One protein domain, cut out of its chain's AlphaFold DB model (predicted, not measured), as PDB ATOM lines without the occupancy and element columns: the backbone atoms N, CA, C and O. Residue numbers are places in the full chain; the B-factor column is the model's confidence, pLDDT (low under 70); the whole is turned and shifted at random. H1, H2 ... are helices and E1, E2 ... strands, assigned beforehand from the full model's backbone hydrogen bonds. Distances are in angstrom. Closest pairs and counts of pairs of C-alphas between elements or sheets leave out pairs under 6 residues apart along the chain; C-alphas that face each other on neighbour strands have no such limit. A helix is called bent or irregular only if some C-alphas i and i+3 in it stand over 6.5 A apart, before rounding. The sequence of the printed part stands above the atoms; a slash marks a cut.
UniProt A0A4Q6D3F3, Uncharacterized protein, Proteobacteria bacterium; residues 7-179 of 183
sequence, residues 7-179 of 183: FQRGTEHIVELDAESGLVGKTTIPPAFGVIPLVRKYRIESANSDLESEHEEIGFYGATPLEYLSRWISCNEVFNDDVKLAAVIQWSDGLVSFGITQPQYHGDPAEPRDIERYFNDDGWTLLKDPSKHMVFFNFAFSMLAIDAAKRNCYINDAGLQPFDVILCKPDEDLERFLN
ATOM      1  N   PHE A   7     -25.929 -24.447  -9.078       76.69
ATOM      2  CA  PHE A   7     -26.582 -23.403  -9.862       76.69
ATOM      3  C   PHE A   7     -27.502 -24.038 -10.898       76.69
ATOM      4  O   PHE A   7     -27.054 -24.830 -11.732       76.69
ATOM      5  N   GLN A   8     -28.775 -23.652 -10.896       81.75
ATOM      6  CA  GLN A   8     -29.722 -24.035 -11.935       81.75
ATOM      7  C   GLN A   8     -30.279 -22.788 -12.612       81.75
ATOM      8  O   GLN A   8     -30.913 -21.943 -11.987       81.75
ATOM      9  N   ARG A   9     -30.054 -22.667 -13.922       85.19
ATOM     10  CA  ARG A   9     -30.589 -21.566 -14.722       85.19
ATOM     11  C   ARG A   9     -31.904 -21.984 -15.372       85.19
ATOM     12  O   ARG A   9     -31.913 -22.867 -16.227       85.19
ATOM     13  N   GLY A  10     -32.992 -21.343 -14.968       81.81
ATOM     14  CA  GLY A  10     -34.282 -21.400 -15.648       81.81
ATOM     15  C   GLY A  10     -34.398 -20.348 -16.755       81.81
ATOM     16  O   GLY A  10     -33.428 -19.684 -17.124       81.81
ATOM     17  N   THR A  11     -35.613 -20.188 -17.278       80.75
ATOM     18  CA  THR A  11     -35.951 -19.143 -18.257       80.75
ATOM     19  C   THR A  11     -36.014 -17.755 -17.623       80.75
ATOM     20  O   THR A  11     -35.597 -16.787 -18.247       80.75
ATOM     21  N   GLU A  12     -36.490 -17.667 -16.379       85.31
ATOM     22  CA  GLU A  12     -36.748 -16.394 -15.686       85.31
ATOM     23  C   GLU A  12     -35.821 -16.141 -14.501       85.31
ATOM     24  O   GLU A  12     -35.618 -14.992 -14.118       85.31
ATOM     25  N   HIS A  13     -35.261 -17.200 -13.915       88.56
ATOM     26  CA  HIS A  13     -34.465 -17.112 -12.697       88.56
ATOM     27  C   HIS A  13     -33.204 -17.967 -12.783       88.56
ATOM     28  O   HIS A  13     -33.206 -19.059 -13.356       88.56
ATOM     29  N   ILE A  14     -32.140 -17.485 -12.154       90.00
ATOM     30  CA  ILE A  14     -31.027 -18.310 -11.691       90.00
ATOM     31  C   ILE A  14     -31.363 -18.726 -10.261       90.00
ATOM     32  O   ILE A  14     -31.691 -17.876  -9.438       90.00
ATOM     33  N   VAL A  15     -31.310 -20.025  -9.990       88.75
ATOM     34  CA  VAL A  15     -31.571 -20.609  -8.677       88.75
ATOM     35  C   VAL A  15     -30.259 -21.112  -8.096       88.75
ATOM     36  O   VAL A  15     -29.529 -21.857  -8.752       88.75
ATOM     37  N   GLU A  16     -29.980 -20.700  -6.868       88.44
ATOM     38  CA  GLU A  16     -28.795 -21.061  -6.100       88.44
ATOM     39  C   GLU A  16     -29.241 -21.777  -4.831       88.44
ATOM     40  O   GLU A  16     -30.035 -21.249  -4.051       88.44
ATOM     41  N   LEU A  17     -28.762 -23.003  -4.643       83.31
ATOM     42  CA  LEU A  17     -29.059 -23.785  -3.448       83.31
ATOM     43  C   LEU A  17     -27.931 -23.612  -2.435       83.31
ATOM     44  O   LEU A  17     -26.793 -24.003  -2.713       83.31
ATOM     45  N   ASP A  18     -28.266 -23.091  -1.257       82.38
ATOM     46  CA  ASP A  18     -27.386 -23.110  -0.096       82.38
ATOM     47  C   ASP A  18     -27.874 -24.173   0.895       82.38
ATOM     48  O   ASP A  18     -28.710 -23.935   1.770       82.38
ATOM     49  N   ALA A  19     -27.339 -25.383   0.728       71.44
ATOM     50  CA  ALA A  19     -27.694 -26.527   1.557       71.44
ATOM     51  C   ALA A  19     -27.244 -26.377   3.023       71.44
ATOM     52  O   ALA A  19     -27.786 -27.069   3.881       71.44
ATOM     53  N   GLU A  20     -26.264 -25.513   3.325       78.31
ATOM     54  CA  GLU A  20     -25.813 -25.295   4.706       78.31
ATOM     55  C   GLU A  20     -26.795 -24.417   5.483       78.31
ATOM     56  O   GLU A  20     -27.061 -24.686   6.656       78.31
ATOM     57  N   SER A  21     -27.361 -23.391   4.838       79.94
ATOM     58  CA  SER A  21     -28.368 -22.522   5.461       79.94
ATOM     59  C   SER A  21     -29.807 -23.018   5.297       79.94
ATOM     60  O   SER A  21     -30.697 -22.517   5.985       79.94
ATOM     61  N   GLY A  22     -30.050 -24.001   4.422       83.88
ATOM     62  CA  GLY A  22     -31.399 -24.474   4.099       83.88
ATOM     63  C   GLY A  22     -32.215 -23.434   3.327       83.88
ATOM     64  O   GLY A  22     -33.444 -23.412   3.419       83.88
ATOM     65  N   LEU A  23     -31.535 -22.543   2.598       88.31
ATOM     66  CA  LEU A  23     -32.146 -21.474   1.819       88.31
ATOM     67  C   LEU A  23     -31.935 -21.686   0.322       88.31
ATOM     68  O   LEU A  23     -30.952 -22.266  -0.145       88.31
ATOM     69  N   VAL A  24     -32.874 -21.142  -0.443       89.69
ATOM     70  CA  VAL A  24     -32.802 -21.045  -1.896       89.69
ATOM     71  C   VAL A  24     -32.733 -19.579  -2.284       89.69
ATOM     72  O   VAL A  24     -33.638 -18.806  -1.969       89.69
ATOM     73  N   GLY A  25     -31.671 -19.205  -2.991       92.12
ATOM     74  CA  GLY A  25     -31.564 -17.928  -3.680       92.12
ATOM     75  C   GLY A  25     -32.212 -18.011  -5.061       92.12
ATOM     76  O   GLY A  25     -31.953 -18.953  -5.809       92.12
ATOM     77  N   LYS A  26     -33.039 -17.031  -5.428       92.31
ATOM     78  CA  LYS A  26     -33.533 -16.853  -6.801       92.31
ATOM     79  C   LYS A  26     -33.174 -15.456  -7.288       92.31
ATOM     80  O   LYS A  26     -33.563 -14.477  -6.664       92.31
ATOM     81  N   THR A  27     -32.496 -15.363  -8.425       95.00
ATOM     82  CA  THR A  27     -32.151 -14.089  -9.067       95.00
ATOM     83  C   THR A  27     -32.839 -13.977 -10.418       95.00
ATOM     84  O   THR A  27     -32.649 -14.851 -11.264       95.00
ATOM     85  N   THR A  28     -33.626 -12.923 -10.645       95.12
ATOM     86  CA  THR A  28     -34.314 -12.708 -11.929       95.12
ATOM     87  C   THR A  28     -33.326 -12.490 -13.078       95.12
ATOM     88  O   THR A  28     -32.271 -11.867 -12.915       95.12
ATOM     89  N   ILE A  29     -33.665 -12.996 -14.264       92.44
ATOM     90  CA  ILE A  29     -32.890 -12.831 -15.496       92.44
ATOM     91  C   ILE A  29     -33.506 -11.676 -16.302       92.44
ATOM     92  O   ILE A  29     -34.645 -11.801 -16.760       92.44
ATOM     93  N   PRO A  30     -32.779 -10.568 -16.533       90.69
ATOM     94  CA  PRO A  30     -33.316  -9.450 -17.291       90.69
ATOM     95  C   PRO A  30     -33.663  -9.841 -18.737       90.69
ATOM     96  O   PRO A  30     -33.003 -10.709 -19.314       90.69
ATOM     97  N   PRO A  31     -34.660  -9.182 -19.356       90.06
ATOM     98  CA  PRO A  31     -35.433  -8.049 -18.832       90.06
ATOM     99  C   PRO A  31     -36.671  -8.449 -17.999       90.06
ATOM    100  O   PRO A  31     -37.504  -7.591 -17.718       90.06
ATOM    101  N   ALA A  32     -36.836  -9.728 -17.649       89.75
ATOM    102  CA  ALA A  32     -38.072 -10.250 -17.071       89.75
ATOM    103  C   ALA A  32     -38.041 -10.325 -15.534       89.75
ATOM    104  O   ALA A  32     -36.999 -10.569 -14.925       89.75
ATOM    105  N   PHE A  33     -39.215 -10.178 -14.914       91.56
ATOM    106  CA  PHE A  33     -39.422 -10.315 -13.471       91.56
ATOM    107  C   PHE A  33     -40.559 -11.305 -13.192       91.56
ATOM    108  O   PHE A  33     -41.611 -10.934 -12.691       91.56
ATOM    109  N   GLY A  34     -40.376 -12.576 -13.550       90.62
ATOM    110  CA  GLY A  34     -41.451 -13.571 -13.456       90.62
ATOM    111  C   GLY A  34     -42.676 -13.209 -14.306       90.62
ATOM    112  O   GLY A  34     -42.578 -12.416 -15.251       90.62
ATOM    113  N   VAL A  35     -43.834 -13.772 -13.948       92.62
ATOM    114  CA  VAL A  35     -45.092 -13.575 -14.681       92.62
ATOM    115  C   VAL A  35     -46.261 -13.129 -13.812       92.62
ATOM    116  O   VAL A  35     -46.342 -13.471 -12.631       92.62
ATOM    117  N   ILE A  36     -47.198 -12.426 -14.448       94.38
ATOM    118  CA  ILE A  36     -48.549 -12.149 -13.960       94.38
ATOM    119  C   ILE A  36     -49.595 -12.832 -14.853       94.38
ATOM    120  O   ILE A  36     -49.388 -12.937 -16.069       94.38
ATOM    121  N   PRO A  37     -50.714 -13.295 -14.281       94.88
ATOM    122  CA  PRO A  37     -51.835 -13.814 -15.047       94.88
ATOM    123  C   PRO A  37     -52.728 -12.661 -15.516       94.88
ATOM    124  O   PRO A  37     -53.068 -11.787 -14.724       94.88
ATOM    125  N   LEU A  38     -53.131 -12.669 -16.785       95.19
ATOM    126  CA  LEU A  38     -54.089 -11.717 -17.358       95.19
ATOM    127  C   LEU A  38     -55.053 -12.450 -18.291       95.19
ATOM    128  O   LEU A  38     -54.662 -13.419 -18.946       95.19
ATOM    129  N   VAL A  39     -56.291 -11.968 -18.409       95.50
ATOM    130  CA  VAL A  39     -57.230 -12.500 -19.406       95.50
ATOM    131  C   VAL A  39     -56.863 -11.964 -20.784       95.50
ATOM    132  O   VAL A  39     -56.901 -10.763 -21.049       95.50
ATOM    133  N   ARG A  40     -56.532 -12.871 -21.698       93.25
ATOM    134  CA  ARG A  40     -56.285 -12.563 -23.102       93.25
ATOM    135  C   ARG A  40     -57.526 -12.864 -23.919       93.25
ATOM    136  O   ARG A  40     -58.075 -13.955 -23.826       93.25
ATOM    137  N   LYS A  41     -57.891 -11.940 -24.807       91.75
ATOM    138  CA  LYS A  41     -58.913 -12.160 -25.834       91.75
ATOM    139  C   LYS A  41     -58.255 -12.332 -27.192       91.75
ATOM    140  O   LYS A  41     -57.377 -11.548 -27.560       91.75
ATOM    141  N   TYR A  42     -58.669 -13.337 -27.945       88.38
ATOM    142  CA  TYR A  42     -58.224 -13.528 -29.319       88.38
ATOM    143  C   TYR A  42     -59.365 -14.032 -30.192       88.38
ATOM    144  O   TYR A  42     -60.292 -14.699 -29.734       88.38
ATOM    145  N   ARG A  43     -59.295 -13.671 -31.471       87.06
ATOM    146  CA  ARG A  43     -60.237 -14.130 -32.486       87.06
ATOM    147  C   ARG A  43     -59.645 -15.332 -33.187       87.06
ATOM    148  O   ARG A  43     -58.488 -15.292 -33.606       87.06
ATOM    149  N   ILE A  44     -60.435 -16.391 -33.292       82.00
ATOM    150  CA  ILE A  44     -60.097 -17.533 -34.129       82.00
ATOM    151  C   ILE A  44     -60.923 -17.405 -35.401       82.00
ATOM    152  O   ILE A  44     -62.150 -17.503 -35.377       82.00
ATOM    153  N   GLU A  45     -60.234 -17.181 -36.515       78.69
ATOM    154  CA  GLU A  45     -60.831 -17.310 -37.838       78.69
ATOM    155  C   GLU A  45     -60.898 -18.797 -38.185       78.69
ATOM    156  O   GLU A  45     -59.888 -19.507 -38.217       78.69
ATOM    157  N   SER A  46     -62.106 -19.295 -38.426       75.56
ATOM    158  CA  SER A  46     -62.271 -20.643 -38.947       75.56
ATOM    159  C   SER A  46     -61.802 -20.675 -40.398       75.56
ATOM    160  O   SER A  46     -62.368 -20.017 -41.264       75.56
ATOM    161  N   ALA A  47     -60.814 -21.520 -40.699       73.12
ATOM    162  CA  ALA A  47     -60.311 -21.697 -42.063       73.12
ATOM    163  C   ALA A  47     -61.386 -22.165 -43.071       73.12
ATOM    164  O   ALA A  47     -61.154 -22.120 -44.276       73.12
ATOM    165  N   ASN A  48     -62.548 -22.629 -42.587       76.00
ATOM    166  CA  ASN A  48     -63.619 -23.220 -43.393       76.00
ATOM    167  C   ASN A  48     -64.976 -22.505 -43.249       76.00
ATOM    168  O   ASN A  48     -65.985 -23.027 -43.723       76.00
ATOM    169  N   SER A  49     -65.044 -21.353 -42.574       72.25
ATOM    170  CA  SER A  49     -66.286 -20.579 -42.448       72.25
ATOM    171  C   SER A  49     -66.014 -19.127 -42.078       72.25
ATOM    172  O   SER A  49     -65.168 -18.884 -41.228       72.25
ATOM    173  N   ASP A  50     -66.853 -18.203 -42.545       70.56
ATOM    174  CA  ASP A  50     -66.852 -16.785 -42.130       70.56
ATOM    175  C   ASP A  50     -67.290 -16.562 -40.660       70.56
ATOM    176  O   ASP A  50     -67.606 -15.448 -40.248       70.56
ATOM    177  N   LEU A  51     -67.376 -17.630 -39.861       64.25
ATOM    178  CA  LEU A  51     -67.659 -17.554 -38.432       64.25
ATOM    179  C   LEU A  51     -66.369 -17.202 -37.689       64.25
ATOM    180  O   LEU A  51     -65.462 -18.029 -37.578       64.25
ATOM    181  N   GLU A  52     -66.324 -15.984 -37.157       69.19
ATOM    182  CA  GLU A  52     -65.366 -15.580 -36.130       69.19
ATOM    183  C   GLU A  52     -65.879 -16.040 -34.760       69.19
ATOM    184  O   GLU A  52     -67.018 -15.740 -34.384       69.19
ATOM    185  N   SER A  53     -65.049 -16.755 -33.997       79.69
ATOM    186  CA  SER A  53     -65.296 -16.993 -32.573       79.69
ATOM    187  C   SER A  53     -64.306 -16.205 -31.723       79.69
ATOM    188  O   SER A  53     -63.097 -16.198 -31.975       79.69
ATOM    189  N   GLU A  54     -64.824 -15.527 -30.701       85.44
ATOM    190  CA  GLU A  54     -64.004 -14.900 -29.668       85.44
ATOM    191  C   GLU A  54     -63.671 -15.934 -28.594       85.44
ATOM    192  O   GLU A  54     -64.542 -16.657 -28.107       85.44
ATOM    193  N   HIS A  55     -62.391 -16.010 -28.247       89.00
ATOM    194  CA  HIS A  55     -61.872 -16.871 -27.198       89.00
ATOM    195  C   HIS A  55     -61.200 -16.010 -26.133       89.00
ATOM    196  O   HIS A  55     -60.455 -15.082 -26.452       89.00
ATOM    197  N   GLU A  56     -61.479 -16.329 -24.872       93.31
ATOM    198  CA  GLU A  56     -60.806 -15.753 -23.712       93.31
ATOM    199  C   GLU A  56     -60.013 -16.864 -23.007       93.31
ATOM    200  O   GLU A  56     -60.504 -17.989 -22.876       93.31
ATOM    201  N   GLU A  57     -58.789 -16.563 -22.576       94.56
ATOM    202  CA  GLU A  57     -57.960 -17.473 -21.780       94.56
ATOM    203  C   GLU A  57     -57.114 -16.715 -20.753       94.56
ATOM    204  O   GLU A  57     -56.823 -15.534 -20.946       94.56
ATOM    205  N   ILE A  58     -56.661 -17.390 -19.694       94.81
ATOM    206  CA  ILE A  58     -55.621 -16.839 -18.817       94.81
ATOM    207  C   ILE A  58     -54.259 -17.014 -19.497       94.81
ATOM    208  O   ILE A  58     -53.795 -18.131 -19.716       94.81
ATOM    209  N   GLY A  59     -53.608 -15.898 -19.817       93.12
ATOM    210  CA  GLY A  59     -52.231 -15.851 -20.300       93.12
ATOM    211  C   GLY A  59     -51.261 -15.390 -19.212       93.12
ATOM    212  O   GLY A  59     -51.632 -14.633 -18.318       93.12
ATOM    213  N   PHE A  60     -49.999 -15.816 -19.314       92.56
ATOM    214  CA  PHE A  60     -48.916 -15.389 -18.423       92.56
ATOM    215  C   PHE A  60     -48.011 -14.382 -19.132       92.56
ATOM    216  O   PHE A  60     -47.432 -14.683 -20.178       92.56
ATOM    217  N   TYR A  61     -47.893 -13.190 -18.558       92.88
ATOM    218  CA  TYR A  61     -47.170 -12.057 -19.134       92.88
ATOM    219  C   TYR A  61     -46.056 -11.607 -18.205       92.88
ATOM    220  O   TYR A  61     -46.175 -11.760 -16.995       92.88
ATOM    221  N   GLY A  62     -44.984 -11.042 -18.762       93.12
ATOM    222  CA  GLY A  62     -43.862 -10.558 -17.962       93.12
ATOM    223  C   GLY A  62     -44.326  -9.533 -16.929       93.12
ATOM    224  O   GLY A  62     -44.947  -8.536 -17.300       93.12
ATOM    225  N   ALA A  63     -44.023  -9.782 -15.657       94.06
ATOM    226  CA  ALA A  63     -44.362  -8.842 -14.602       94.06
ATOM    227  C   ALA A  63     -43.423  -7.632 -14.624       94.06
ATOM    228  O   ALA A  63     -42.251  -7.707 -15.010       94.06
ATOM    229  N   THR A  64     -43.930  -6.510 -14.136       93.75
ATOM    230  CA  THR A  64     -43.114  -5.375 -13.724       93.75
ATOM    231  C   THR A  64     -42.331  -5.709 -12.446       93.75
ATOM    232  O   THR A  64     -42.715  -6.600 -11.678       93.75
ATOM    233  N   PRO A  65     -41.257  -4.957 -12.137       93.44
ATOM    234  CA  PRO A  65     -40.509  -5.149 -10.896       93.44
ATOM    235  C   PRO A  65     -41.379  -5.060  -9.631       93.44
ATOM    236  O   PRO A  65     -41.171  -5.808  -8.678       93.44
ATOM    237  N   LEU A  66     -42.362  -4.154  -9.610       93.88
ATOM    238  CA  LEU A  66     -43.240  -3.975  -8.452       93.88
ATOM    239  C   LEU A  66     -44.242  -5.121  -8.305       93.88
ATOM    240  O   LEU A  66     -44.487  -5.554  -7.182       93.88
ATOM    241  N   GLU A  67     -44.788  -5.638  -9.405       94.94
ATOM    242  CA  GLU A  67     -45.684  -6.802  -9.377       94.94
ATOM    243  C   GLU A  67     -44.957  -8.046  -8.865       94.94
ATOM    244  O   GLU A  67     -45.475  -8.752  -8.002       94.94
ATOM    245  N   TYR A  68     -43.714  -8.258  -9.304       94.50
ATOM    246  CA  TYR A  68     -42.876  -9.348  -8.810       94.50
ATOM    247  C   TYR A  68     -42.643  -9.274  -7.297       94.50
ATOM    248  O   TYR A  68     -42.822 -10.263  -6.590       94.50
ATOM    249  N   LEU A  69     -42.273  -8.101  -6.770       94.31
ATOM    250  CA  LEU A  69     -42.076  -7.933  -5.326       94.31
ATOM    251  C   LEU A  69     -43.390  -8.061  -4.547       94.31
ATOM    252  O   LEU A  69     -43.411  -8.663  -3.475       94.31
ATOM    253  N   SER A  70     -44.490  -7.540  -5.096       94.75
ATOM    254  CA  SER A  70     -45.818  -7.630  -4.476       94.75
ATOM    255  C   SER A  70     -46.291  -9.079  -4.349       94.75
ATOM    256  O   SER A  70     -46.898  -9.437  -3.338       94.75
ATOM    257  N   ARG A  71     -45.965  -9.930  -5.333       94.88
ATOM    258  CA  ARG A  71     -46.216 -11.376  -5.269       94.88
ATOM    259  C   ARG A  71     -45.526 -12.005  -4.059       94.88
ATOM    260  O   ARG A  71     -46.181 -12.708  -3.304       94.88
ATOM    261  N   TRP A  72     -44.242 -11.731  -3.835       94.31
ATOM    262  CA  TRP A  72     -43.512 -12.331  -2.708       94.31
ATOM    263  C   TRP A  72     -43.951 -11.801  -1.346       94.31
ATOM    264  O   TRP A  72     -44.017 -12.571  -0.392       94.31
ATOM    265  N   ILE A  73     -44.319 -10.519  -1.259       94.44
ATOM    266  CA  ILE A  73     -44.973  -9.976  -0.058       94.44
ATOM    267  C   ILE A  73     -46.262 -10.756   0.222       94.44
ATOM    268  O   ILE A  73     -46.477 -11.196   1.346       94.44
ATOM    269  N   SER A  74     -47.069 -10.998  -0.814       94.44
ATOM    270  CA  SER A  74     -48.304 -11.774  -0.691       94.44
ATOM    271  C   SER A  74     -48.037 -13.215  -0.246       94.44
ATOM    272  O   SER A  74     -48.766 -13.721   0.598       94.44
ATOM    273  N   CYS A  75     -46.980 -13.868  -0.746       92.75
ATOM    274  CA  CYS A  75     -46.599 -15.215  -0.296       92.75
ATOM    275  C   CYS A  75     -46.290 -15.240   1.207       92.75
ATOM    276  O   CYS A  75     -46.798 -16.098   1.925       92.75
ATOM    277  N   ASN A  76     -45.537 -14.256   1.706       93.12
ATOM    278  CA  ASN A  76     -45.258 -14.147   3.139       93.12
ATOM    279  C   ASN A  76     -46.530 -13.891   3.958       93.12
ATOM    280  O   ASN A  76     -46.706 -14.478   5.017       93.12
ATOM    281  N   GLU A  77     -47.424 -13.018   3.490       92.12
ATOM    282  CA  GLU A  77     -48.654 -12.677   4.218       92.12
ATOM    283  C   GLU A  77     -49.666 -13.827   4.246       92.12
ATOM    284  O   GLU A  77     -50.355 -14.016   5.248       92.12
ATOM    285  N   VAL A  78     -49.762 -14.583   3.152       90.50
ATOM    286  CA  VAL A  78     -50.818 -15.577   2.948       90.50
ATOM    287  C   VAL A  78     -50.373 -16.987   3.316       90.50
ATOM    288  O   VAL A  78     -51.134 -17.715   3.945       90.50
ATOM    289  N   PHE A  79     -49.148 -17.377   2.966       88.38
ATOM    290  CA  PHE A  79     -48.613 -18.708   3.271       88.38
ATOM    291  C   PHE A  79     -47.666 -18.720   4.471       88.38
ATOM    292  O   PHE A  79     -47.175 -19.783   4.844       88.38
ATOM    293  N   ASN A  80     -47.434 -17.563   5.106       87.94
ATOM    294  CA  ASN A  80     -46.447 -17.420   6.177       87.94
ATOM    295  C   ASN A  80     -45.048 -17.898   5.735       87.94
ATOM    296  O   ASN A  80     -44.293 -18.482   6.517       87.94
ATOM    297  N   ASP A  81     -44.721 -17.654   4.464       88.69
ATOM    298  CA  ASP A  81     -43.378 -17.851   3.929       88.69
ATOM    299  C   ASP A  81     -42.379 -16.854   4.553       88.69
ATOM    300  O   ASP A  81     -42.751 -15.840   5.147       88.69
ATOM    301  N   ASP A  82     -41.082 -17.133   4.396       91.44
ATOM    302  CA  ASP A  82     -39.983 -16.249   4.821       91.44
ATOM    303  C   ASP A  82     -39.149 -15.782   3.615       91.44
ATOM    304  O   ASP A  82     -37.921 -15.902   3.582       91.44
ATOM    305  N   VAL A  83     -39.828 -15.280   2.578       93.81
ATOM    306  CA  VAL A  83     -39.171 -14.719   1.394       93.81
ATOM    307  C   VAL A  83     -38.606 -13.337   1.713       93.81
ATOM    308  O   VAL A  83     -39.310 -12.448   2.193       93.81
ATOM    309  N   LYS A  84     -37.328 -13.113   1.405       95.50
ATOM    310  CA  LYS A  84     -36.629 -11.840   1.640       95.50
ATOM    311  C   LYS A  84     -35.981 -11.335   0.364       95.50
ATOM    312  O   LYS A  84     -35.374 -12.107  -0.370       95.50
ATOM    313  N   LEU A  85     -36.042 -10.025   0.128       96.44
ATOM    314  CA  LEU A  85     -35.228  -9.382  -0.900       96.44
ATOM    315  C   LEU A  85     -33.777  -9.311  -0.409       96.44
ATOM    316  O   LEU A  85     -33.473  -8.584   0.534       96.44
ATOM    317  N   ALA A  86     -32.894 -10.068  -1.049       95.62
ATOM    318  CA  ALA A  86     -31.483 -10.159  -0.693       95.62
ATOM    319  C   ALA A  86     -30.608  -9.186  -1.496       95.62
ATOM    320  O   ALA A  86     -29.622  -8.671  -0.972       95.62
ATOM    321  N   ALA A  87     -30.961  -8.917  -2.757       95.31
ATOM    322  CA  ALA A  87     -30.172  -8.051  -3.625       95.31
ATOM    323  C   ALA A  87     -31.009  -7.325  -4.687       95.31
ATOM    324  O   ALA A  87     -31.987  -7.853  -5.214       95.31
ATOM    325  N   VAL A  88     -30.543  -6.134  -5.062       96.50
ATOM    326  CA  VAL A  88     -30.921  -5.437  -6.294       96.50
ATOM    327  C   VAL A  88     -29.643  -5.223  -7.091       96.50
ATOM    328  O   VAL A  88     -28.719  -4.562  -6.619       96.50
ATOM    329  N   ILE A  89     -29.571  -5.815  -8.279       95.62
ATOM    330  CA  ILE A  89     -28.373  -5.822  -9.120       95.62
ATOM    331  C   ILE A  89     -28.654  -4.944 -10.329       95.62
ATOM    332  O   ILE A  89     -29.552  -5.245 -11.112       95.62
ATOM    333  N   GLN A  90     -27.886  -3.869 -10.487       96.44
ATOM    334  CA  GLN A  90     -27.899  -3.064 -11.703       96.44
ATOM    335  C   GLN A  90     -26.747  -3.499 -12.606       96.44
ATOM    336  O   GLN A  90     -25.582  -3.471 -12.206       96.44
ATOM    337  N   TRP A  91     -27.081  -3.901 -13.826       94.81
ATOM    338  CA  TRP A  91     -26.126  -4.335 -14.834       94.81
ATOM    339  C   TRP A  91     -25.562  -3.140 -15.610       94.81
ATOM    340  O   TRP A  91     -26.120  -2.041 -15.606       94.81
ATOM    341  N   SER A  92     -24.435  -3.345 -16.297       96.12
ATOM    342  CA  SER A  92     -23.741  -2.285 -17.046       96.12
ATOM    343  C   SER A  92     -24.549  -1.716 -18.216       96.12
ATOM    344  O   SER A  92     -24.269  -0.608 -18.664       96.12
ATOM    345  N   ASP A  93     -25.527  -2.468 -18.720       95.12
ATOM    346  CA  ASP A  93     -26.472  -2.043 -19.759       95.12
ATOM    347  C   ASP A  93     -27.703  -1.304 -19.194       95.12
ATOM    348  O   ASP A  93     -28.593  -0.910 -19.945       95.12
ATOM    349  N   GLY A  94     -27.745  -1.085 -17.876       94.19
ATOM    350  CA  GLY A  94     -28.830  -0.402 -17.180       94.19
ATOM    351  C   GLY A  94     -30.008  -1.300 -16.806       94.19
ATOM    352  O   GLY A  94     -30.916  -0.823 -16.123       94.19
ATOM    353  N   LEU A  95     -30.004  -2.578 -17.200       94.62
ATOM    354  CA  LEU A  95     -31.016  -3.535 -16.767       94.62
ATOM    355  C   LEU A  95     -30.864  -3.861 -15.277       94.62
ATOM    356  O   LEU A  95     -29.804  -3.670 -14.678       94.62
ATOM    357  N   VAL A  96     -31.936  -4.371 -14.672       94.62
ATOM    358  CA  VAL A  96     -31.990  -4.678 -13.238       94.62
ATOM    359  C   VAL A  96     -32.400  -6.133 -13.027       94.62
ATOM    360  O   VAL A  96     -33.280  -6.631 -13.723       94.62
ATOM    361  N   SER A  97     -31.781  -6.788 -12.046       95.81
ATOM    362  CA  SER A  97     -32.215  -8.072 -11.486       95.81
ATOM    363  C   SER A  97     -32.537  -7.928 -10.007       95.81
ATOM    364  O   SER A  97     -31.881  -7.162  -9.296       95.81
ATOM    365  N   PHE A  98     -33.492  -8.716  -9.523       96.88
ATOM    366  CA  PHE A  98     -33.769  -8.874  -8.098       96.88
ATOM    367  C   PHE A  98     -33.342 -10.262  -7.644       96.88
ATOM    368  O   PHE A  98     -33.674 -11.252  -8.290       96.88
ATOM    369  N   GLY A  99     -32.601 -10.310  -6.542       95.44
ATOM    370  CA  GLY A  99     -32.255 -11.533  -5.832       95.44
ATOM    371  C   GLY A  99     -33.121 -11.661  -4.588       95.44
ATOM    372  O   GLY A  99     -33.077 -10.780  -3.730       95.44
ATOM    373  N   ILE A 100     -33.886 -12.740  -4.476       95.06
ATOM    374  CA  ILE A 100     -34.631 -13.103  -3.269       95.06
ATOM    375  C   ILE A 100     -34.035 -14.357  -2.628       95.06
ATOM    376  O   ILE A 100     -33.424 -15.178  -3.310       95.06
ATOM    377  N   THR A 101     -34.247 -14.526  -1.330       94.62
ATOM    378  CA  THR A 101     -34.018 -15.787  -0.615       94.62
ATOM    379  C   THR A 101     -35.333 -16.300  -0.069       94.62
ATOM    380  O   THR A 101     -36.137 -15.498   0.399       94.62
ATOM    381  N   GLN A 102     -35.523 -17.612  -0.059       91.12
ATOM    382  CA  GLN A 102     -36.667 -18.260   0.576       91.12
ATOM    383  C   GLN A 102     -36.259 -19.599   1.202       91.12
ATOM    384  O   GLN A 102     -35.216 -20.139   0.818       91.12
ATOM    385  N   PRO A 103     -37.043 -20.147   2.147       88.75
ATOM    386  CA  PRO A 103     -36.795 -21.478   2.685       88.75
ATOM    387  C   PRO A 103     -36.704 -22.530   1.578       88.75
ATOM    388  O   PRO A 103     -37.441 -22.494   0.587       88.75
ATOM    389  N   GLN A 104     -35.794 -23.485   1.739       83.81
ATOM    390  CA  GLN A 104     -35.773 -24.660   0.886       83.81
ATOM    391  C   GLN A 104     -36.914 -25.592   1.291       83.81
ATOM    392  O   GLN A 104     -36.921 -26.135   2.395       83.81
ATOM    393  N   TYR A 105     -37.872 -25.815   0.391       81.44
ATOM    394  CA  TYR A 105     -38.879 -26.843   0.629       81.44
ATOM    395  C   TYR A 105     -38.335 -28.214   0.246       81.44
ATOM    396  O   TYR A 105     -37.685 -28.404  -0.785       81.44
ATOM    397  N   HIS A 106     -38.632 -29.175   1.109       82.38
ATOM    398  CA  HIS A 106     -38.283 -30.577   0.961       82.38
ATOM    399  C   HIS A 106     -39.557 -31.417   0.927       82.38
ATOM    400  O   HIS A 106     -40.587 -31.007   1.464       82.38
ATOM    401  N   GLY A 107     -39.466 -32.612   0.354       87.69
ATOM    402  CA  GLY A 107     -40.562 -33.572   0.314       87.69
ATOM    403  C   GLY A 107     -40.762 -34.161  -1.071       87.69
ATOM    404  O   GLY A 107     -39.918 -34.007  -1.958       87.69
ATOM    405  N   ASP A 108     -41.905 -34.813  -1.244       92.50
ATOM    406  CA  ASP A 108     -42.310 -35.393  -2.515       92.50
ATOM    407  C   ASP A 108     -43.190 -34.403  -3.292       92.50
ATOM    408  O   ASP A 108     -43.984 -33.679  -2.686       92.50
ATOM    409  N   PRO A 109     -43.094 -34.339  -4.632       93.38
ATOM    410  CA  PRO A 109     -44.021 -33.546  -5.432       93.38
ATOM    411  C   PRO A 109     -45.475 -33.963  -5.169       93.38
ATOM    412  O   PRO A 109     -45.832 -35.128  -5.362       93.38
ATOM    413  N   ALA A 110     -46.319 -33.013  -4.765       94.50
ATOM    414  CA  ALA A 110     -47.694 -33.288  -4.360       94.50
ATOM    415  C   ALA A 110     -48.575 -33.686  -5.554       94.50
ATOM    416  O   ALA A 110     -48.509 -33.087  -6.634       94.50
ATOM    417  N   GLU A 111     -49.435 -34.689  -5.372       95.44
ATOM    418  CA  GLU A 111     -50.415 -35.048  -6.397       95.44
ATOM    419  C   GLU A 111     -51.524 -33.985  -6.486       95.44
ATOM    420  O   GLU A 111     -51.899 -33.403  -5.467       95.44
ATOM    421  N   PRO A 112     -52.126 -33.753  -7.671       93.56
ATOM    422  CA  PRO A 112     -53.168 -32.735  -7.847       93.56
ATOM    423  C   PRO A 112     -54.319 -32.816  -6.836       93.56
ATOM    424  O   PRO A 112     -54.814 -31.791  -6.384       93.56
ATOM    425  N   ARG A 113     -54.715 -34.034  -6.441       94.12
ATOM    426  CA  ARG A 113     -55.772 -34.253  -5.441       94.12
ATOM    427  C   ARG A 113     -55.371 -33.796  -4.039       94.12
ATOM    428  O   ARG A 113     -56.233 -33.373  -3.278       94.12
ATOM    429  N   ASP A 114     -54.094 -33.922  -3.688       94.75
ATOM    430  CA  ASP A 114     -53.583 -33.488  -2.389       94.75
ATOM    431  C   ASP A 114     -53.414 -31.967  -2.351       94.75
ATOM    432  O   ASP A 114     -53.740 -31.359  -1.336       94.75
ATOM    433  N   ILE A 115     -52.998 -31.359  -3.471       95.19
ATOM    434  CA  ILE A 115     -52.964 -29.897  -3.636       95.19
ATOM    435  C   ILE A 115     -54.372 -29.324  -3.449       95.19
ATOM    436  O   ILE A 115     -54.576 -28.468  -2.595       95.19
ATOM    437  N   GLU A 116     -55.355 -29.837  -4.193       95.44
ATOM    438  CA  GLU A 116     -56.745 -29.386  -4.092       95.44
ATOM    439  C   GLU A 116     -57.301 -29.547  -2.674       95.44
ATOM    440  O   GLU A 116     -57.876 -28.603  -2.134       95.44
ATOM    441  N   ARG A 117     -57.099 -30.716  -2.049       95.25
ATOM    442  CA  ARG A 117     -57.546 -30.955  -0.671       95.25
ATOM    443  C   ARG A 117     -56.942 -29.940   0.295       95.25
ATOM    444  O   ARG A 117     -57.683 -29.355   1.070       95.25
ATOM    445  N   TYR A 118     -55.633 -29.708   0.225       94.44
ATOM    446  CA  TYR A 118     -54.950 -28.780   1.126       94.44
ATOM    447  C   TYR A 118     -55.463 -27.344   0.978       94.44
ATOM    448  O   TYR A 118     -55.804 -26.714   1.973       94.44
ATOM    449  N   PHE A 119     -55.563 -26.840  -0.256       95.38
ATOM    450  CA  PHE A 119     -56.092 -25.498  -0.505       95.38
ATOM    451  C   PHE A 119     -57.541 -25.370  -0.002       95.38
ATOM    452  O   PHE A 119     -57.874 -24.389   0.658       95.38
ATOM    453  N   ASN A 120     -58.388 -26.377  -0.238       95.75
ATOM    454  CA  ASN A 120     -59.765 -26.374   0.264       95.75
ATOM    455  C   ASN A 120     -59.836 -26.387   1.802       95.75
ATOM    456  O   ASN A 120     -60.629 -25.645   2.382       95.75
ATOM    457  N   ASP A 121     -59.007 -27.202   2.461       95.12
ATOM    458  CA  ASP A 121     -58.943 -27.284   3.925       95.12
ATOM    459  C   ASP A 121     -58.444 -25.962   4.551       95.12
ATOM    460  O   ASP A 121     -58.865 -25.607   5.651       95.12
ATOM    461  N   ASP A 122     -57.619 -25.200   3.824       92.88
ATOM    462  CA  ASP A 122     -57.113 -23.868   4.200       92.88
ATOM    463  C   ASP A 122     -58.055 -22.710   3.781       92.88
ATOM    464  O   ASP A 122     -57.703 -21.530   3.802       92.88
ATOM    465  N   GLY A 123     -59.294 -23.025   3.390       95.12
ATOM    466  CA  GLY A 123     -60.332 -22.029   3.105       95.12
ATOM    467  C   GLY A 123     -60.259 -21.390   1.717       95.12
ATOM    468  O   GLY A 123     -60.926 -20.384   1.462       95.12
ATOM    469  N   TRP A 124     -59.487 -21.971   0.801       97.00
ATOM    470  CA  TRP A 124     -59.490 -21.574  -0.600       97.00
ATOM    471  C   TRP A 124     -60.587 -22.298  -1.370       97.00
ATOM    472  O   TRP A 124     -60.950 -23.430  -1.076       97.00
ATOM    473  N   THR A 125     -61.111 -21.646  -2.402       96.69
ATOM    474  CA  THR A 125     -62.099 -22.235  -3.308       96.69
ATOM    475  C   THR A 125     -61.455 -22.522  -4.652       96.69
ATOM    476  O   THR A 125     -60.977 -21.594  -5.303       96.69
ATOM    477  N   LEU A 126     -61.473 -23.779  -5.100       95.62
ATOM    478  CA  LEU A 126     -61.110 -24.111  -6.479       95.62
ATOM    479  C   LEU A 126     -62.124 -23.489  -7.452       95.62
ATOM    480  O   LEU A 126     -63.321 -23.779  -7.396       95.62
ATOM    481  N   LEU A 127     -61.639 -22.646  -8.361       95.12
ATOM    482  CA  LEU A 127     -62.438 -22.001  -9.393       95.12
ATOM    483  C   LEU A 127     -62.459 -22.827 -10.676       95.12
ATOM    484  O   LEU A 127     -61.517 -23.543 -11.023       95.12
ATOM    485  N   LYS A 128     -63.559 -22.700 -11.419       90.88
ATOM    486  CA  LYS A 128     -63.692 -23.319 -12.735       90.88
ATOM    487  C   LYS A 128     -63.013 -22.435 -13.776       90.88
ATOM    488  O   LYS A 128     -63.621 -21.490 -14.261       90.88
ATOM    489  N   ASP A 129     -61.794 -22.793 -14.154       87.56
ATOM    490  CA  ASP A 129     -61.066 -22.128 -15.233       87.56
ATOM    491  C   ASP A 129     -61.305 -22.819 -16.599       87.56
ATOM    492  O   ASP A 129     -60.926 -23.986 -16.776       87.56
ATOM    493  N   PRO A 130     -61.902 -22.129 -17.594       83.44
ATOM    494  CA  PRO A 130     -62.012 -22.625 -18.967       83.44
ATOM    495  C   PRO A 130     -60.662 -22.973 -19.620       83.44
ATOM    496  O   PRO A 130     -60.617 -23.859 -20.478       83.44
ATOM    497  N   SER A 131     -59.570 -22.325 -19.196       81.38
ATOM    498  CA  SER A 131     -58.203 -22.528 -19.697       81.38
ATOM    499  C   SER A 131     -57.477 -23.723 -19.070       81.38
ATOM    500  O   SER A 131     -56.381 -24.073 -19.509       81.38
ATOM    501  N   LYS A 132     -58.122 -24.438 -18.135       84.25
ATOM    502  CA  LYS A 132     -57.627 -25.663 -17.473       84.25
ATOM    503  C   LYS A 132     -56.410 -25.466 -16.562       84.25
ATOM    504  O   LYS A 132     -55.707 -26.438 -16.270       84.25
ATOM    505  N   HIS A 133     -56.162 -24.256 -16.082       87.50
ATOM    506  CA  HIS A 133     -55.269 -24.044 -14.954       87.50
ATOM    507  C   HIS A 133     -55.964 -24.448 -13.651       87.50
ATOM    508  O   HIS A 133     -57.187 -24.407 -13.520       87.50
ATOM    509  N   MET A 134     -55.166 -24.854 -12.665       90.56
ATOM    510  CA  MET A 134     -55.652 -24.992 -11.297       90.56
ATOM    511  C   MET A 134     -55.603 -23.606 -10.659       90.56
ATOM    512  O   MET A 134     -54.516 -23.061 -10.454       90.56
ATOM    513  N   VAL A 135     -56.779 -23.022 -10.441       95.38
ATOM    514  CA  VAL A 135     -56.942 -21.654  -9.948       95.38
ATOM    515  C   VAL A 135     -57.753 -21.704  -8.668       95.38
ATOM    516  O   VAL A 135     -58.904 -22.131  -8.684       95.38
ATOM    517  N   PHE A 136     -57.167 -21.256  -7.567       96.75
ATOM    518  CA  PHE A 136     -57.854 -21.146  -6.287       96.75
ATOM    519  C   PHE A 136     -58.089 -19.683  -5.939       96.75
ATOM    520  O   PHE A 136     -57.272 -18.831  -6.277       96.75
ATOM    521  N   PHE A 137     -59.171 -19.395  -5.224       97.50
ATOM    522  CA  PHE A 137     -59.451 -18.065  -4.697       97.50
ATOM    523  C   PHE A 137     -59.703 -18.102  -3.198       97.50
ATOM    524  O   PHE A 137     -60.501 -18.907  -2.714       97.50
ATOM    525  N   ASN A 138     -59.040 -17.208  -2.471       96.94
ATOM    526  CA  ASN A 138     -59.288 -16.984  -1.058       96.94
ATOM    527  C   ASN A 138     -60.071 -15.682  -0.868       96.94
ATOM    528  O   ASN A 138     -59.561 -14.590  -1.130       96.94
ATOM    529  N   PHE A 139     -61.304 -15.795  -0.372       95.31
ATOM    530  CA  PHE A 139     -62.187 -14.646  -0.161       95.31
ATOM    531  C   PHE A 139     -61.692 -13.707   0.945       95.31
ATOM    532  O   PHE A 139     -61.872 -12.496   0.834       95.31
ATOM    533  N   ALA A 140     -61.040 -14.232   1.988       94.44
ATOM    534  CA  ALA A 140     -60.561 -13.423   3.108       94.44
ATOM    535  C   ALA A 140     -59.411 -12.492   2.694       94.44
ATOM    536  O   ALA A 140     -59.340 -11.357   3.161       94.44
ATOM    537  N   PHE A 141     -58.552 -12.952   1.780       94.44
ATOM    538  CA  PHE A 141     -57.433 -12.168   1.244       94.44
ATOM    539  C   PHE A 141     -57.746 -11.480  -0.093       94.44
ATOM    540  O   PHE A 141     -56.946 -10.670  -0.564       94.44
ATOM    541  N   SER A 142     -58.900 -11.790  -0.703       95.38
ATOM    542  CA  SER A 142     -59.259 -11.380  -2.071       95.38
ATOM    543  C   SER A 142     -58.130 -11.681  -3.064       95.38
ATOM    544  O   SER A 142     -57.674 -10.809  -3.806       95.38
ATOM    545  N   MET A 143     -57.634 -12.919  -3.020       96.69
ATOM    546  CA  MET A 143     -56.410 -13.318  -3.708       96.69
ATOM    547  C   MET A 143     -56.595 -14.615  -4.488       96.69
ATOM    548  O   MET A 143     -57.186 -15.574  -3.991       96.69
ATOM    549  N   LEU A 144     -56.055 -14.636  -5.703       97.06
ATOM    550  CA  LEU A 144     -55.915 -15.831  -6.518       97.06
ATOM    551  C   LEU A 144     -54.583 -16.519  -6.232       97.06
ATOM    552  O   LEU A 144     -53.556 -15.860  -6.099       97.06
ATOM    553  N   ALA A 145     -54.612 -17.847  -6.226       96.50
ATOM    554  CA  ALA A 145     -53.448 -18.710  -6.326       96.50
ATOM    555  C   ALA A 145     -53.524 -19.486  -7.645       96.50
ATOM    556  O   ALA A 145     -54.408 -20.323  -7.840       96.50
ATOM    557  N   ILE A 146     -52.602 -19.184  -8.558       95.06
ATOM    558  CA  ILE A 146     -52.508 -19.791  -9.889       95.06
ATOM    559  C   ILE A 146     -51.203 -20.575  -9.995       95.06
ATOM    560  O   ILE A 146     -50.207 -20.265  -9.348       95.06
ATOM    561  N   ASP A 147     -51.212 -21.607 -10.831       90.19
ATOM    562  CA  ASP A 147     -50.067 -22.489 -11.059       90.19
ATOM    563  C   ASP A 147     -49.648 -23.306  -9.823       90.19
ATOM    564  O   ASP A 147     -48.493 -23.713  -9.668       90.19
ATOM    565  N   ALA A 148     -50.624 -23.621  -8.967       91.12
ATOM    566  CA  ALA A 148     -50.518 -24.642  -7.926       91.12
ATOM    567  C   ALA A 148     -50.509 -26.051  -8.554       91.12
ATOM    568  O   ALA A 148     -51.441 -26.840  -8.435       91.12
ATOM    569  N   ALA A 149     -49.455 -26.352  -9.310       88.88
ATOM    570  CA  ALA A 149     -49.243 -27.633  -9.971       88.88
ATOM    571  C   ALA A 149     -48.203 -28.478  -9.224       88.88
ATOM    572  O   ALA A 149     -47.372 -27.951  -8.486       88.88
ATOM    573  N   LYS A 150     -48.164 -29.788  -9.506       90.75
ATOM    574  CA  LYS A 150     -47.218 -30.760  -8.915       90.75
ATOM    575  C   LYS A 150     -45.749 -30.312  -8.930       90.75
ATOM    576  O   LYS A 150     -44.994 -30.642  -8.031       90.75
ATOM    577  N   ARG A 151     -45.331 -29.550  -9.946       87.69
ATOM    578  CA  ARG A 151     -43.957 -29.024 -10.057       87.69
ATOM    579  C   ARG A 151     -43.630 -27.894  -9.066       87.69
ATOM    580  O   ARG A 151     -42.458 -27.655  -8.808       87.69
ATOM    581  N   ASN A 152     -44.654 -27.223  -8.536       90.44
ATOM    582  CA  ASN A 152     -44.544 -26.043  -7.673       90.44
ATOM    583  C   ASN A 152     -45.016 -26.309  -6.236       90.44
ATOM    584  O   ASN A 152     -44.981 -25.393  -5.419       90.44
ATOM    585  N   CYS A 153     -45.487 -27.521  -5.932       91.50
ATOM    586  CA  CYS A 153     -46.023 -27.888  -4.626       91.50
ATOM    587  C   CYS A 153     -45.390 -29.201  -4.165       91.50
ATOM    588  O   CYS A 153     -45.519 -30.225  -4.838       91.50
ATOM    589  N   TYR A 154     -44.740 -29.171  -3.007       92.00
ATOM    590  CA  TYR A 154     -44.171 -30.351  -2.358       92.00
ATOM    591  C   TYR A 154     -44.979 -30.686  -1.109       92.00
ATOM    592  O   TYR A 154     -45.593 -29.802  -0.521       92.00
ATOM    593  N   ILE A 155     -45.003 -31.950  -0.706       92.00
ATOM    594  CA  ILE A 155     -45.645 -32.390   0.531       92.00
ATOM    595  C   ILE A 155     -44.634 -33.127   1.404       92.00
ATOM    596  O   ILE A 155     -43.836 -33.932   0.919       92.00
ATOM    597  N   ASN A 156     -44.660 -32.827   2.697       91.19
ATOM    598  CA  ASN A 156     -43.868 -33.500   3.719       91.19
ATOM    599  C   ASN A 156     -44.683 -33.629   5.019       91.19
ATOM    600  O   ASN A 156     -45.878 -33.331   5.042       91.19
ATOM    601  N   ASP A 157     -44.041 -34.059   6.106       88.94
ATOM    602  CA  ASP A 157     -44.698 -34.256   7.407       88.94
ATOM    603  C   ASP A 157     -45.297 -32.966   8.009       88.94
ATOM    604  O   ASP A 157     -46.181 -33.043   8.861       88.94
ATOM    605  N   ALA A 158     -44.843 -31.786   7.574       86.56
ATOM    606  CA  ALA A 158     -45.380 -30.487   7.978       86.56
ATOM    607  C   ALA A 158     -46.552 -30.005   7.098       86.56
ATOM    608  O   ALA A 158     -47.183 -29.005   7.433       86.56
ATOM    609  N   GLY A 159     -46.873 -30.712   6.007       88.88
ATOM    610  CA  GLY A 159     -47.983 -30.393   5.105       88.88
ATOM    611  C   GLY A 159     -47.543 -30.012   3.691       88.88
ATOM    612  O   GLY A 159     -46.454 -30.375   3.238       88.88
ATOM    613  N   LEU A 160     -48.428 -29.316   2.968       90.94
ATOM    614  CA  LEU A 160     -48.140 -28.814   1.624       90.94
ATOM    615  C   LEU A 160     -47.239 -27.580   1.710       90.94
ATOM    616  O   LEU A 160     -47.422 -26.715   2.559       90.94
ATOM    617  N   GLN A 161     -46.274 -27.502   0.808       89.56
ATOM    618  CA  GLN A 161     -45.287 -26.442   0.703       89.56
ATOM    619  C   GLN A 161     -45.335 -25.871  -0.727       89.56
ATOM    620  O   GLN A 161     -44.715 -26.437  -1.641       89.56
ATOM    621  N   PRO A 162     -46.129 -24.811  -0.967       89.00
ATOM    622  CA  PRO A 162     -46.143 -24.111  -2.247       89.00
ATOM    623  C   PRO A 162     -44.858 -23.280  -2.412       89.00
ATOM    624  O   PRO A 162     -44.558 -22.429  -1.591       89.00
ATOM    625  N   PHE A 163     -44.093 -23.508  -3.484       83.00
ATOM    626  CA  PHE A 163     -42.783 -22.860  -3.706       83.00
ATOM    627  C   PHE A 163     -42.774 -21.799  -4.813       83.00
ATOM    628  O   PHE A 163     -41.924 -20.903  -4.823       83.00
ATOM    629  N   ASP A 164     -43.656 -21.948  -5.801       86.12
ATOM    630  CA  ASP A 164     -43.717 -21.062  -6.971       86.12
ATOM    631  C   ASP A 164     -45.157 -20.852  -7.455       86.12
ATOM    632  O   ASP A 164     -45.442 -20.778  -8.647       86.12
ATOM    633  N   VAL A 165     -46.089 -20.765  -6.508       91.75
ATOM    634  CA  VAL A 165     -47.482 -20.405  -6.792       91.75
ATOM    635  C   VAL A 165     -47.557 -18.914  -7.109       91.75
ATOM    636  O   VAL A 165     -46.909 -18.085  -6.461       91.75
ATOM    637  N   ILE A 166     -48.312 -18.558  -8.143       94.06
ATOM    638  CA  ILE A 166     -48.523 -17.173  -8.552       94.06
ATOM    639  C   ILE A 166     -49.687 -16.621  -7.741       94.06
ATOM    640  O   ILE A 166     -50.844 -16.948  -8.005       94.06
ATOM    641  N   LEU A 167     -49.358 -15.797  -6.746       95.62
ATOM    642  CA  LEU A 167     -50.335 -15.034  -5.987       95.62
ATOM    643  C   LEU A 167     -50.577 -13.678  -6.642       95.62
ATOM    644  O   LEU A 167     -49.634 -12.916  -6.869       95.62
ATOM    645  N   CYS A 168     -51.837 -13.368  -6.930       95.38
ATOM    646  CA  CYS A 168     -52.233 -12.054  -7.425       95.38
ATOM    647  C   CYS A 168     -53.622 -11.658  -6.924       95.38
ATOM    648  O   CYS A 168     -54.467 -12.499  -6.618       95.38
ATOM    649  N   LYS A 169     -53.873 -10.350  -6.863       95.56
ATOM    650  CA  LYS A 169     -55.238  -9.834  -6.747       95.56
ATOM    651  C   LYS A 169     -55.857  -9.844  -8.145       95.56
ATOM    652  O   LYS A 169     -55.195  -9.353  -9.062       95.56
ATOM    653  N   PRO A 170     -57.057 -10.414  -8.331       95.81
ATOM    654  CA  PRO A 170     -57.703 -10.388  -9.633       95.81
ATOM    655  C   PRO A 170     -58.056  -8.945 -10.014       95.81
ATOM    656  O   PRO A 170     -58.422  -8.143  -9.157       95.81
ATOM    657  N   ASP A 171     -57.927  -8.621 -11.297       95.50
ATOM    658  CA  ASP A 171     -58.544  -7.431 -11.878       95.50
ATOM    659  C   ASP A 171     -59.985  -7.739 -12.325       95.50
ATOM    660  O   ASP A 171     -60.441  -8.882 -12.266       95.50
ATOM    661  N   GLU A 172     -60.708  -6.719 -12.789       95.50
ATOM    662  CA  GLU A 172     -62.109  -6.859 -13.218       95.50
ATOM    663  C   GLU A 172     -62.289  -7.925 -14.316       95.50
ATOM    664  O   GLU A 172     -63.310  -8.616 -14.368       95.50
ATOM    665  N   ASP A 173     -61.294  -8.085 -15.194       95.44
ATOM    666  CA  ASP A 173     -61.341  -9.069 -16.269       95.44
ATOM    667  C   ASP A 173     -61.176 -10.499 -15.738       95.44
ATOM    668  O   ASP A 173     -61.957 -11.372 -16.125       95.44
ATOM    669  N   LEU A 174     -60.228 -10.745 -14.826       95.69
ATOM    670  CA  LEU A 174     -60.070 -12.034 -14.145       95.69
ATOM    671  C   LEU A 174     -61.292 -12.383 -13.294       95.69
ATOM    672  O   LEU A 174     -61.755 -13.524 -13.345       95.69
ATOM    673  N   GLU A 175     -61.839 -11.421 -12.545       96.00
ATOM    674  CA  GLU A 175     -63.044 -11.625 -11.729       96.00
ATOM    675  C   GLU A 175     -64.231 -12.078 -12.582       96.00
ATOM    676  O   GLU A 175     -64.908 -13.056 -12.243       96.00
ATOM    677  N   ARG A 176     -64.451 -11.400 -13.718       95.12
ATOM    678  CA  ARG A 176     -65.497 -11.734 -14.692       95.12
ATOM    679  C   ARG A 176     -65.247 -13.092 -15.338       95.12
ATOM    680  O   ARG A 176     -66.166 -13.905 -15.407       95.12
ATOM    681  N   PHE A 177     -64.031 -13.333 -15.824       95.12
ATOM    682  CA  PHE A 177     -63.681 -14.553 -16.553       95.12
ATOM    683  C   PHE A 177     -63.815 -15.803 -15.678       95.12
ATOM    684  O   PHE A 177     -64.361 -16.816 -16.117       95.12
ATOM    685  N   LEU A 178     -63.375 -15.716 -14.422       95.19
ATOM    686  CA  LEU A 178     -63.444 -16.810 -13.455       95.19
ATOM    687  C   LEU A 178     -64.782 -16.882 -12.702       95.19
ATOM    688  O   LEU A 178     -64.995 -17.825 -11.940       95.19
ATOM    689  N   ASN A 179     -65.682 -15.913 -12.914       95.00
ATOM    690  CA  ASN A 179     -66.969 -15.796 -12.228       95.00
ATOM    691  C   ASN A 179     -66.826 -15.878 -10.693       95.00
ATOM    692  O   ASN A 179     -67.514 -16.660 -10.033       95.00
TER     693      ASN A 179
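AT A GLANCE: This is residues 7 to 179 of the 183 residues of an uncharacterized protein of Proteobacteria bacterium (UniProt A0A4Q6D3F3). A helix, H1, lies between two sheets: a twisted five-stranded one, E1 E2 E3 E7 E6, and a smaller four-stranded one, E8 E9 E10 E13, while a long bent hairpin, E4 and E5, reaches away from them, its tip at residues 46 to 51 sticking out. Helix H2 packs on the four-stranded sheet and on a small hairpin, E11 and E12, and the short last helix H3 packs on the long hairpin. The printed part has 173 residues with three named helices and 13 named strands, along the chain E1 E2 E3 E4 E5 H1 E6 E7 H2 E8 E9 E10 E11 E12 E13 H3, and its class is mixed, helices and strands. Both larger sheets are antiparallel, in the orders just given. The whole is compact, with a radius of gyration of the C-alphas of 17.9 A and spans of 62 by 47 by 29 A.

IN THESE COORDINATES: E1, residues 7 to 9, begins at C-alpha 7 (-26.582, -23.403, -9.862). E2, residues 13 to 18, and E3, residues 23 to 28, follow. E4, residues 35 to 45, is 28.2 A long and bends by 61 degrees at residue 38; E5, residues 52 to 62, is 28.6 A long and bends by 61 degrees at residue 58. H1, residues 65 to 79, is 21.2 A long and begins at C-alpha 65 (-40.509, -5.149, -10.896). E6, residues 84 to 90, is 18.2 A long, and E7, residues 96 to 103, is 23.6 A long. H2 holds residues 112 to 121. The short strands E8, residues 125 to 127, E9, 135 to 138, E10, 143 to 146, E11, 153 to 156, E12, 159 to 162, and E13, 166 to 168, come next. H3, residues 172 to 178, ends at C-alpha 178 (-63.444, -16.810, -13.455).

HOW THE PARTS SIT: E1, E2 and E3 form a meander, each strand the antiparallel neighbour of the one before; N 8 and O 15 are 2.9 A apart, and N 16 and O 25 are 2.8 A apart. E3 and E7 are antiparallel neighbours, with N 26 and O 100 within hydrogen-bond range at 2.8 A, and in the hairpin E6 and E7, N 86 and O 99 are within hydrogen-bond range at 2.8 A. H1 is on one face of this sheet, making two layers, helix over sheet; its height over the sheet is 10.2 A, and it runs along the strands, at 6 degrees to E7 on the local plane. H1 is also on the sheet E8 E9 E10 E13, at a height of 6.8 A, and runs across the strands, at 85 degrees to E13 on the local plane; the closest C-alphas of H1 and E13, Arg 71 and Leu 167, are 5.6 A apart. E8, E9 and E10 form a second meander, with N 127 and O 135 at 2.8 A and N 136 and O 145 at 2.9 A; between E10 and E13, N 144 and O 168 are 2.8 A apart. H2 is on the same face of this sheet as H1, at a height of 9.3 A, over E8. The closest C-alphas of H2 and E12, Tyr 118 and Leu 160, are 6.8 A apart. In the hairpin E11 and E12, N 161 and O 154 are 2.7 A apart. In the hairpin E4 and E5, N 40 and O 57 are 2.8 A apart; the closest C-alphas of E4 and H3, Val 39 and Leu 174, are 6.0 A apart. H3 only just grazes the four-stranded sheet, with its residues 174 to 178. In H1, H2 and H3 every O i to N i+4 pair is within hydrogen-bond range.

THE WHOLE: The two C-alphas farthest apart, Glu 20 and Asp 50, are 62.9 A apart. The printed part has no cut, and no link is long. Mean pLDDT of the printed part is 90.8, with residues 51 to 52 under 70.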